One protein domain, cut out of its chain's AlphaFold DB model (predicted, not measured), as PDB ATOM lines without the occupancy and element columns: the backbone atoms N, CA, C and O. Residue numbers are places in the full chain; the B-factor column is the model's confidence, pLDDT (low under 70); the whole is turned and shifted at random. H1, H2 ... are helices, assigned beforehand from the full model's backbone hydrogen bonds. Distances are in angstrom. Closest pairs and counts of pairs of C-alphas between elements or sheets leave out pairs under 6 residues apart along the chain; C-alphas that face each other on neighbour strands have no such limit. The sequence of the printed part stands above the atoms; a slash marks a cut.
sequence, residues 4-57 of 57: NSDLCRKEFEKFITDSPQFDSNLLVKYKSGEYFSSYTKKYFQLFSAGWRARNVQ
ATOM      1  N   ASN A   4      25.782  41.832  38.012       62.84
ATOM      2  CA  ASN A   4      24.742  42.857  38.147       62.84
ATOM      3  C   ASN A   4      24.235  43.374  36.794       62.84
ATOM      4  O   ASN A   4      23.052  43.688  36.665       62.84
ATOM      5  N   SER A   5      25.100  43.442  35.775       69.12
ATOM      6  CA  SER A   5      24.689  43.903  34.443       69.12
ATOM      7  C   SER A   5      23.890  42.836  33.696       69.12
ATOM      8  O   SER A   5      22.929  43.170  33.003       69.12
ATOM      9  N   ASP A   6      24.253  41.560  33.856       82.88
ATOM     10  CA  ASP A   6      23.504  40.449  33.265       82.88
ATOM     11  C   ASP A   6      22.149  40.248  33.953       82.88
ATOM     12  O   ASP A   6      21.162  39.963  33.274       82.88
ATOM     13  N   LEU A   7      22.073  40.452  35.273       88.56
ATOM     14  CA  LEU A   7      20.815  40.400  36.019       88.56
ATOM     15  C   LEU A   7      19.873  41.541  35.614       88.56
ATOM     16  O   LEU A   7      18.722  41.287  35.279       88.56
ATOM     17  N   CYS A   8      20.374  42.778  35.549       89.38
ATOM     18  CA  CYS A   8      19.590  43.932  35.100       89.38
ATOM     19  C   CYS A   8      18.999  43.713  33.697       89.38
ATOM     20  O   CYS A   8      17.833  44.016  33.454       89.38
ATOM     21  N   ARG A   9      19.788  43.130  32.785       90.56
ATOM     22  CA  ARG A   9      19.331  42.791  31.435       90.56
ATOM     23  C   ARG A   9      18.243  41.715  31.433       90.56
ATOM     24  O   ARG A   9      17.262  41.863  30.712       90.56
ATOM     25  N   LYS A  10      18.387  40.665  32.244       92.88
ATOM     26  CA  LYS A  10      17.367  39.611  32.376       92.88
ATOM     27  C   LYS A  10      16.047  40.153  32.921       92.88
ATOM     28  O   LYS A  10      14.999  39.822  32.384       92.88
ATOM     29  N   GLU A  11      16.100  41.006  33.938       92.88
ATOM     30  CA  GLU A  11      14.898  41.612  34.524       92.88
ATOM     31  C   GLU A  11      14.218  42.585  33.558       92.88
ATOM     32  O   GLU A  11      12.994  42.615  33.475       92.88
ATOM     33  N   PHE A  12      14.995  43.330  32.767       93.62
ATOM     34  CA  PHE A  12      14.447  44.144  31.686       93.62
ATOM     35  C   PHE A  12      13.745  43.288  30.623       93.62
ATOM     36  O   PHE A  12      12.631  43.597  30.214       93.62
ATOM     37  N   GLU A  13      14.380  42.201  30.183       93.81
ATOM     38  CA  GLU A  13      13.796  41.291  29.191       93.81
ATOM     39  C   GLU A  13      12.511  40.656  29.709       93.81
ATOM     40  O   GLU A  13      11.508  40.650  29.001       93.81
ATOM     41  N   LYS A  14      12.507  40.232  30.974       93.81
ATOM     42  CA  LYS A  14      11.312  39.731  31.645       93.81
ATOM     43  C   LYS A  14      10.211  40.790  31.718       93.81
ATOM     44  O   LYS A  14       9.078  40.495  31.373       93.81
ATOM     45  N   PHE A  15      10.538  42.028  32.087       91.75
ATOM     46  CA  PHE A  15       9.573  43.132  32.104       91.75
ATOM     47  C   PHE A  15       8.913  43.360  30.734       91.75
ATOM     48  O   PHE A  15       7.707  43.583  30.666       91.75
ATOM     49  N   ILE A  16       9.685  43.286  29.646       92.75
ATOM     50  CA  ILE A  16       9.155  43.411  28.283       92.75
ATOM     51  C   ILE A  16       8.260  42.220  27.923       92.75
ATOM     52  O   ILE A  16       7.209  42.424  27.331       92.75
ATOM     53  N   THR A  17       8.649  40.994  28.278       92.69
ATOM     54  CA  THR A  17       7.861  39.785  27.980       92.69
ATOM     55  C   THR A  17       6.584  39.673  28.819       92.69
ATOM     56  O   THR A  17       5.565  39.222  28.304       92.69
ATOM     57  N   ASP A  18       6.618  40.096  30.082       93.06
ATOM     58  CA  ASP A  18       5.491  39.980  31.018       93.06
ATOM     59  C   ASP A  18       4.478  41.128  30.861       93.06
ATOM     60  O   ASP A  18       3.346  41.040  31.341       93.06
ATOM     61  N   SER A  19       4.868  42.228  30.211       89.06
ATOM     62  CA  SER A  19       4.004  43.389  30.033       89.06
ATOM     63  C   SER A  19       3.189  43.278  28.741       89.06
ATOM     64  O   SER A  19       3.764  43.281  27.652       89.06
ATOM     65  N   PRO A  20       1.845  43.307  28.811       87.88
ATOM     66  CA  PRO A  20       0.990  43.222  27.625       87.88
ATOM     67  C   PRO A  20       1.111  44.440  26.693       87.88
ATOM     68  O   PRO A  20       0.551  44.442  25.602       87.88
ATOM     69  N   GLN A  21       1.805  45.496  27.129       87.31
ATOM     70  CA  GLN A  21       2.000  46.734  26.370       87.31
ATOM     71  C   GLN A  21       3.219  46.677  25.443       87.31
ATOM     72  O   GLN A  21       3.392  47.570  24.614       87.31
ATOM     73  N   PHE A  22       4.079  45.667  25.593       87.25
ATOM     74  CA  PHE A  22       5.311  45.551  24.826       87.25
ATOM     75  C   PHE A  22       5.317  44.289  23.968       87.25
ATOM     76  O   PHE A  22       4.890  43.217  24.381       87.25
ATOM     77  N   ASP A  23       5.834  44.431  22.751       87.75
ATOM     78  CA  ASP A  23       6.061  43.308  21.847       87.75
ATOM     79  C   ASP A  23       7.438  42.686  22.139       87.75
ATOM     80  O   ASP A  23       8.444  43.396  22.260       87.75
ATOM     81  N   SER A  24       7.508  41.355  22.209       87.62
ATOM     82  CA  SER A  24       8.760  40.613  22.381       87.62
ATOM     83  C   SER A  24       9.749  40.831  21.228       87.62
ATOM     84  O   SER A  24      10.959  40.717  21.434       87.62
ATOM     85  N   ASN A  25       9.276  41.269  20.055       88.88
ATOM     86  CA  ASN A  25      10.103  41.727  18.934       88.88
ATOM     87  C   ASN A  25      11.048  42.883  19.311       88.88
ATOM     88  O   ASN A  25      12.072  43.096  18.659       88.88
ATOM     89  N   LEU A  26      10.763  43.615  20.393       88.44
ATOM     90  CA  LEU A  26      11.673  44.629  20.923       88.44
ATOM     91  C   LEU A  26      12.998  44.028  21.414       88.44
ATOM     92  O   LEU A  26      14.000  44.743  21.441       88.44
ATOM     93  N   LEU A  27      13.036  42.737  21.757       92.25
ATOM     94  CA  LEU A  27      14.205  42.052  22.314       92.25
ATOM     95  C   LEU A  27      15.154  41.467  21.258       92.25
ATOM     96  O   LEU A  27      16.123  40.798  21.622       92.25
ATOM     97  N   VAL A  28      14.922  41.726  19.967       93.19
ATOM     98  CA  VAL A  28      15.850  41.333  18.895       93.19
ATOM     99  C   VAL A  28      17.217  41.973  19.142       93.19
ATOM    100  O   VAL A  28      17.314  43.163  19.450       93.19
ATOM    101  N   LYS A  29      18.288  41.185  19.004       92.94
ATOM    102  CA  LYS A  29      19.674  41.603  19.260       92.94
ATOM    103  C   LYS A  29      20.569  41.324  18.060       92.94
ATOM    104  O   LYS A  29      20.364  40.361  17.322       92.94
ATOM    105  N   TYR A  30      21.612  42.129  17.919       91.25
ATOM    106  CA  TYR A  30      22.756  41.797  17.081       91.25
ATOM    107  C   TYR A  30      23.564  40.650  17.698       91.25
ATOM    108  O   TYR A  30      23.479  40.377  18.895       91.25
ATOM    109  N   LYS A  31      24.440  40.027  16.901       89.81
ATOM    110  CA  LYS A  31      25.389  39.010  17.394       89.81
ATOM    111  C   LYS A  31      26.307  39.524  18.513       89.81
ATOM    112  O   LYS A  31      26.784  38.727  19.308       89.81
ATOM    113  N   SER A  32      26.523  40.838  18.594       88.25
ATOM    114  CA  SER A  32      27.265  41.500  19.677       88.25
ATOM    115  C   SER A  32      26.513  41.543  21.016       88.25
ATOM    116  O   SER A  32      27.095  41.943  22.020       88.25
ATOM    117  N   GLY A  33      25.231  41.161  21.051       85.19
ATOM    118  CA  GLY A  33      24.381  41.209  22.245       85.19
ATOM    119  C   GLY A  33      23.673  42.549  22.471       85.19
ATOM    120  O   GLY A  33      22.886  42.667  23.407       85.19
ATOM    121  N   GLU A  34      23.914  43.546  21.616       88.56
ATOM    122  CA  GLU A  34      23.221  44.835  21.652       88.56
ATOM    123  C   GLU A  34      21.816  44.728  21.037       88.56
ATOM    124  O   GLU A  34      21.635  44.057  20.020       88.56
ATOM    125  N   TYR A  35      20.823  45.410  21.619       91.88
ATOM    126  CA  TYR A  35      19.470  45.450  21.058       91.88
ATOM    127  C   TYR A  35      19.462  46.059  19.653       91.88
ATOM    128  O   TYR A  35      20.126  47.057  19.389       91.88
ATOM    129  N   PHE A  36      18.691  45.472  18.746       91.44
ATOM    130  CA  PHE A  36      18.580  45.926  17.364       91.44
ATOM    131  C   PHE A  36      17.897  47.295  17.276       91.44
ATOM    132  O   PHE A  36      18.414  48.223  16.651       91.44
ATOM    133  N   SER A  37      16.760  47.434  17.961       91.50
ATOM    134  CA  SER A  37      15.940  48.644  17.959       91.50
ATOM    135  C   SER A  37      16.545  49.743  18.831       91.50
ATOM    136  O   SER A  37      16.842  49.543  20.011       91.50
ATOM    137  N   SER A  38      16.666  50.947  18.270       89.62
ATOM    138  CA  SER A  38      17.088  52.147  19.002       89.62
ATOM    139  C   SER A  38      16.118  52.521  20.130       89.62
ATOM    140  O   SER A  38      16.549  53.054  21.153       89.62
ATOM    141  N   TYR A  39      14.830  52.191  19.991       89.69
ATOM    142  CA  TYR A  39      13.833  52.362  21.048       89.69
ATOM    143  C   TYR A  39      14.105  51.432  22.231       89.69
ATOM    144  O   TYR A  39      14.179  51.903  23.365       89.69
ATOM    145  N   THR A  40      14.349  50.141  21.981       92.44
ATOM    146  CA  THR A  40      14.685  49.181  23.047       92.44
ATOM    147  C   THR A  40      15.954  49.593  23.785       92.44
ATOM    148  O   THR A  40      15.998  49.516  25.010       92.44
ATOM    149  N   LYS A  41      16.966  50.113  23.073       92.38
ATOM    150  CA  LYS A  41      18.181  50.653  23.709       92.38
ATOM    151  C   LYS A  41      17.854  51.772  24.703       92.38
ATOM    152  O   LYS A  41      18.352  51.737  25.826       92.38
ATOM    153  N   LYS A  42      17.001  52.732  24.323       92.19
ATOM    154  CA  LYS A  42      16.581  53.830  25.214       92.19
ATOM    155  C   LYS A  42      15.799  53.320  26.426       92.19
ATOM    156  O   LYS A  42      16.075  53.745  27.544       92.19
ATOM    157  N   TYR A  43      14.875  52.378  26.229       91.19
ATOM    158  CA  TYR A  43      14.140  51.768  27.341       91.19
ATOM    159  C   TYR A  43      15.067  51.026  28.303       91.19
ATOM    160  O   TYR A  43      14.966  51.213  29.513       91.19
ATOM    161  N   PHE A  44      16.022  50.257  27.780       92.88
ATOM    162  CA  PHE A  44      17.005  49.565  28.604       92.88
ATOM    163  C   PHE A  44      17.905  50.541  29.382       92.88
ATOM    164  O   PHE A  44      18.214  50.301  30.549       92.88
ATOM    165  N   GLN A  45      18.292  51.674  28.788       92.12
ATOM    166  CA  GLN A  45      19.045  52.723  29.487       92.12
ATOM    167  C   GLN A  45      18.254  53.322  30.660       92.12
ATOM    168  O   GLN A  45      18.789  53.429  31.762       92.12
ATOM    169  N   LEU A  46      16.976  53.657  30.459       92.12
ATOM    170  CA  LEU A  46      16.116  54.175  31.529       92.12
ATOM    171  C   LEU A  46      15.878  53.127  32.624       92.12
ATOM    172  O   LEU A  46      16.030  53.419  33.811       92.12
ATOM    173  N   PHE A  47      15.574  51.890  32.227       91.88
ATOM    174  CA  PHE A  47      15.374  50.779  33.153       91.88
ATOM    175  C   PHE A  47      16.628  50.518  33.991       91.88
ATOM    176  O   PHE A  47      16.553  50.405  35.211       91.88
ATOM    177  N   SER A  48      17.800  50.470  33.353       91.06
ATOM    178  CA  SER A  48      19.067  50.220  34.042       91.06
ATOM    179  C   SER A  48      19.469  51.353  34.987       91.06
ATOM    180  O   SER A  48      20.041  51.075  36.042       91.06
ATOM    181  N   ALA A  49      19.131  52.609  34.677       90.50
ATOM    182  CA  ALA A  49      19.313  53.726  35.602       90.50
ATOM    183  C   ALA A  49      18.463  53.551  36.876       90.50
ATOM    184  O   ALA A  49      18.998  53.631  37.982       90.50
ATOM    185  N   GLY A  50      17.172  53.224  36.731       89.69
ATOM    186  CA  GLY A  50      16.285  52.948  37.868       89.69
ATOM    187  C   GLY A  50      16.700  51.705  38.665       89.69
ATOM    188  O   GLY A  50      16.723  51.720  39.895       89.69
ATOM    189  N   TRP A  51      17.114  50.645  37.970       89.12
ATOM    190  CA  TRP A  51      17.625  49.422  38.588       89.12
ATOM    191  C   TRP A  51      18.862  49.690  39.449       89.12
ATOM    192  O   TRP A  51      18.944  49.200  40.574       89.12
ATOM    193  N   ARG A  52      19.815  50.491  38.953       86.31
ATOM    194  CA  ARG A  52      21.008  50.885  39.717       86.31
ATOM    195  C   ARG A  52      20.637  51.693  40.954       86.31
ATOM    196  O   ARG A  52      21.125  51.368  42.025       86.31
ATOM    197  N   ALA A  53      19.744  52.674  40.835       84.94
ATOM    198  CA  ALA A  53      19.300  53.464  41.985       84.94
ATOM    199  C   ALA A  53      18.687  52.595  43.101       84.94
ATOM    200  O   ALA A  53      18.907  52.862  44.277       84.94
ATOM    201  N   ARG A  54      17.972  51.524  42.734       80.50
ATOM    202  CA  ARG A  54      17.378  50.572  43.683       80.50
ATOM    203  C   ARG A  54      18.384  49.597  44.311       80.50
ATOM    204  O   ARG A  54      18.183  49.190  45.445       80.50
ATOM    205  N   ASN A  55      19.409  49.173  43.570       73.88
ATOM    206  CA  ASN A  55      20.340  48.109  43.990       73.88
ATOM    207  C   ASN A  55      21.704  48.627  44.487       73.88
ATOM    208  O   ASN A  55      22.574  47.823  44.804       73.88
ATOM    209  N   VAL A  56      21.923  49.944  44.486       61.19
ATOM    210  CA  VAL A  56      23.117  50.604  45.059       61.19
ATOM    211  C   VAL A  56      22.810  51.197  46.453       61.19
ATOM    212  O   VAL A  56      23.637  51.905  47.019       61.19
ATOM    213  N   GLN A  57      21.637  50.890  47.020       46.28
ATOM    214  CA  GLN A  57      21.360  51.034  48.457       46.28
ATOM    215  C   GLN A  57      21.968  49.867  49.235       46.28
ATOM    216  O   GLN A  57      22.433  50.121  50.366       46.28
TER     217      GLN A  57
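This is residues 4 to 57 of the 57 residues of an uncharacterized protein of Xenorhabdus koppenhoeferi (UniProt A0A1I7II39). Two long helices, H1 and H3, cross as an X with steeply tilted arms, in contact near the middle of H3. A short helix, H2, bridges the open side of the X between the last part of H1 and the first part of H3, and a loop of residues 28 to 37 leads from it to H3. The printed part has 54 residues with three named helices, in the order H1, H2, H3, and no named strand; its class is all helix. It is compact, with a radius of gyration of the C-alphas of 11.1 A and spans of 33 by 27 by 16 A.

H1, residues 4 to 18, touches H3, residues 38 to 55, with residues 8 to 12 of H1 and 44 to 51 of H3 alone. The closest C-alphas, those of Cys 8 and Ser 48, are 6.4 A apart. The two helices run opposite ways at a steep tilt of 61 degrees. H2, residues 24 to 27, touches H1, which meets it with residues 13 to 17 alone; the closest C-alphas, those of Thr 17 and Ser 24, are 5.7 A apart. H2 and H3 are close but not clearly touching, and their closest C-alphas, those of Leu 26 and Thr 40, are 5.9 A apart. In H1 and H3 every O i to N i+4 pair is within hydrogen-bond range; H2 is too short for such a pair.

H1 begins at C-alpha 4, at (24.742, 42.857, 38.147), and is 20.7 A long from first to last C-alpha. H2 begins at C-alpha 24, at (8.760, 40.613, 22.381). H3 is 25.5 A long and ends at C-alpha 55, at (20.340, 48.109, 43.990).

The two C-alphas farthest apart, those of Lys 31 and Gln 57, are 33.6 A from each other. The link from H1 to H2 is tight, the one from H2 to H3 short. Residues 18 to 23, of which 18 belongs to H1, stand free. The printed part has no cut. Its mean pLDDT is 87.6, and residues 4 to 5 and 56 to 57 are under 70.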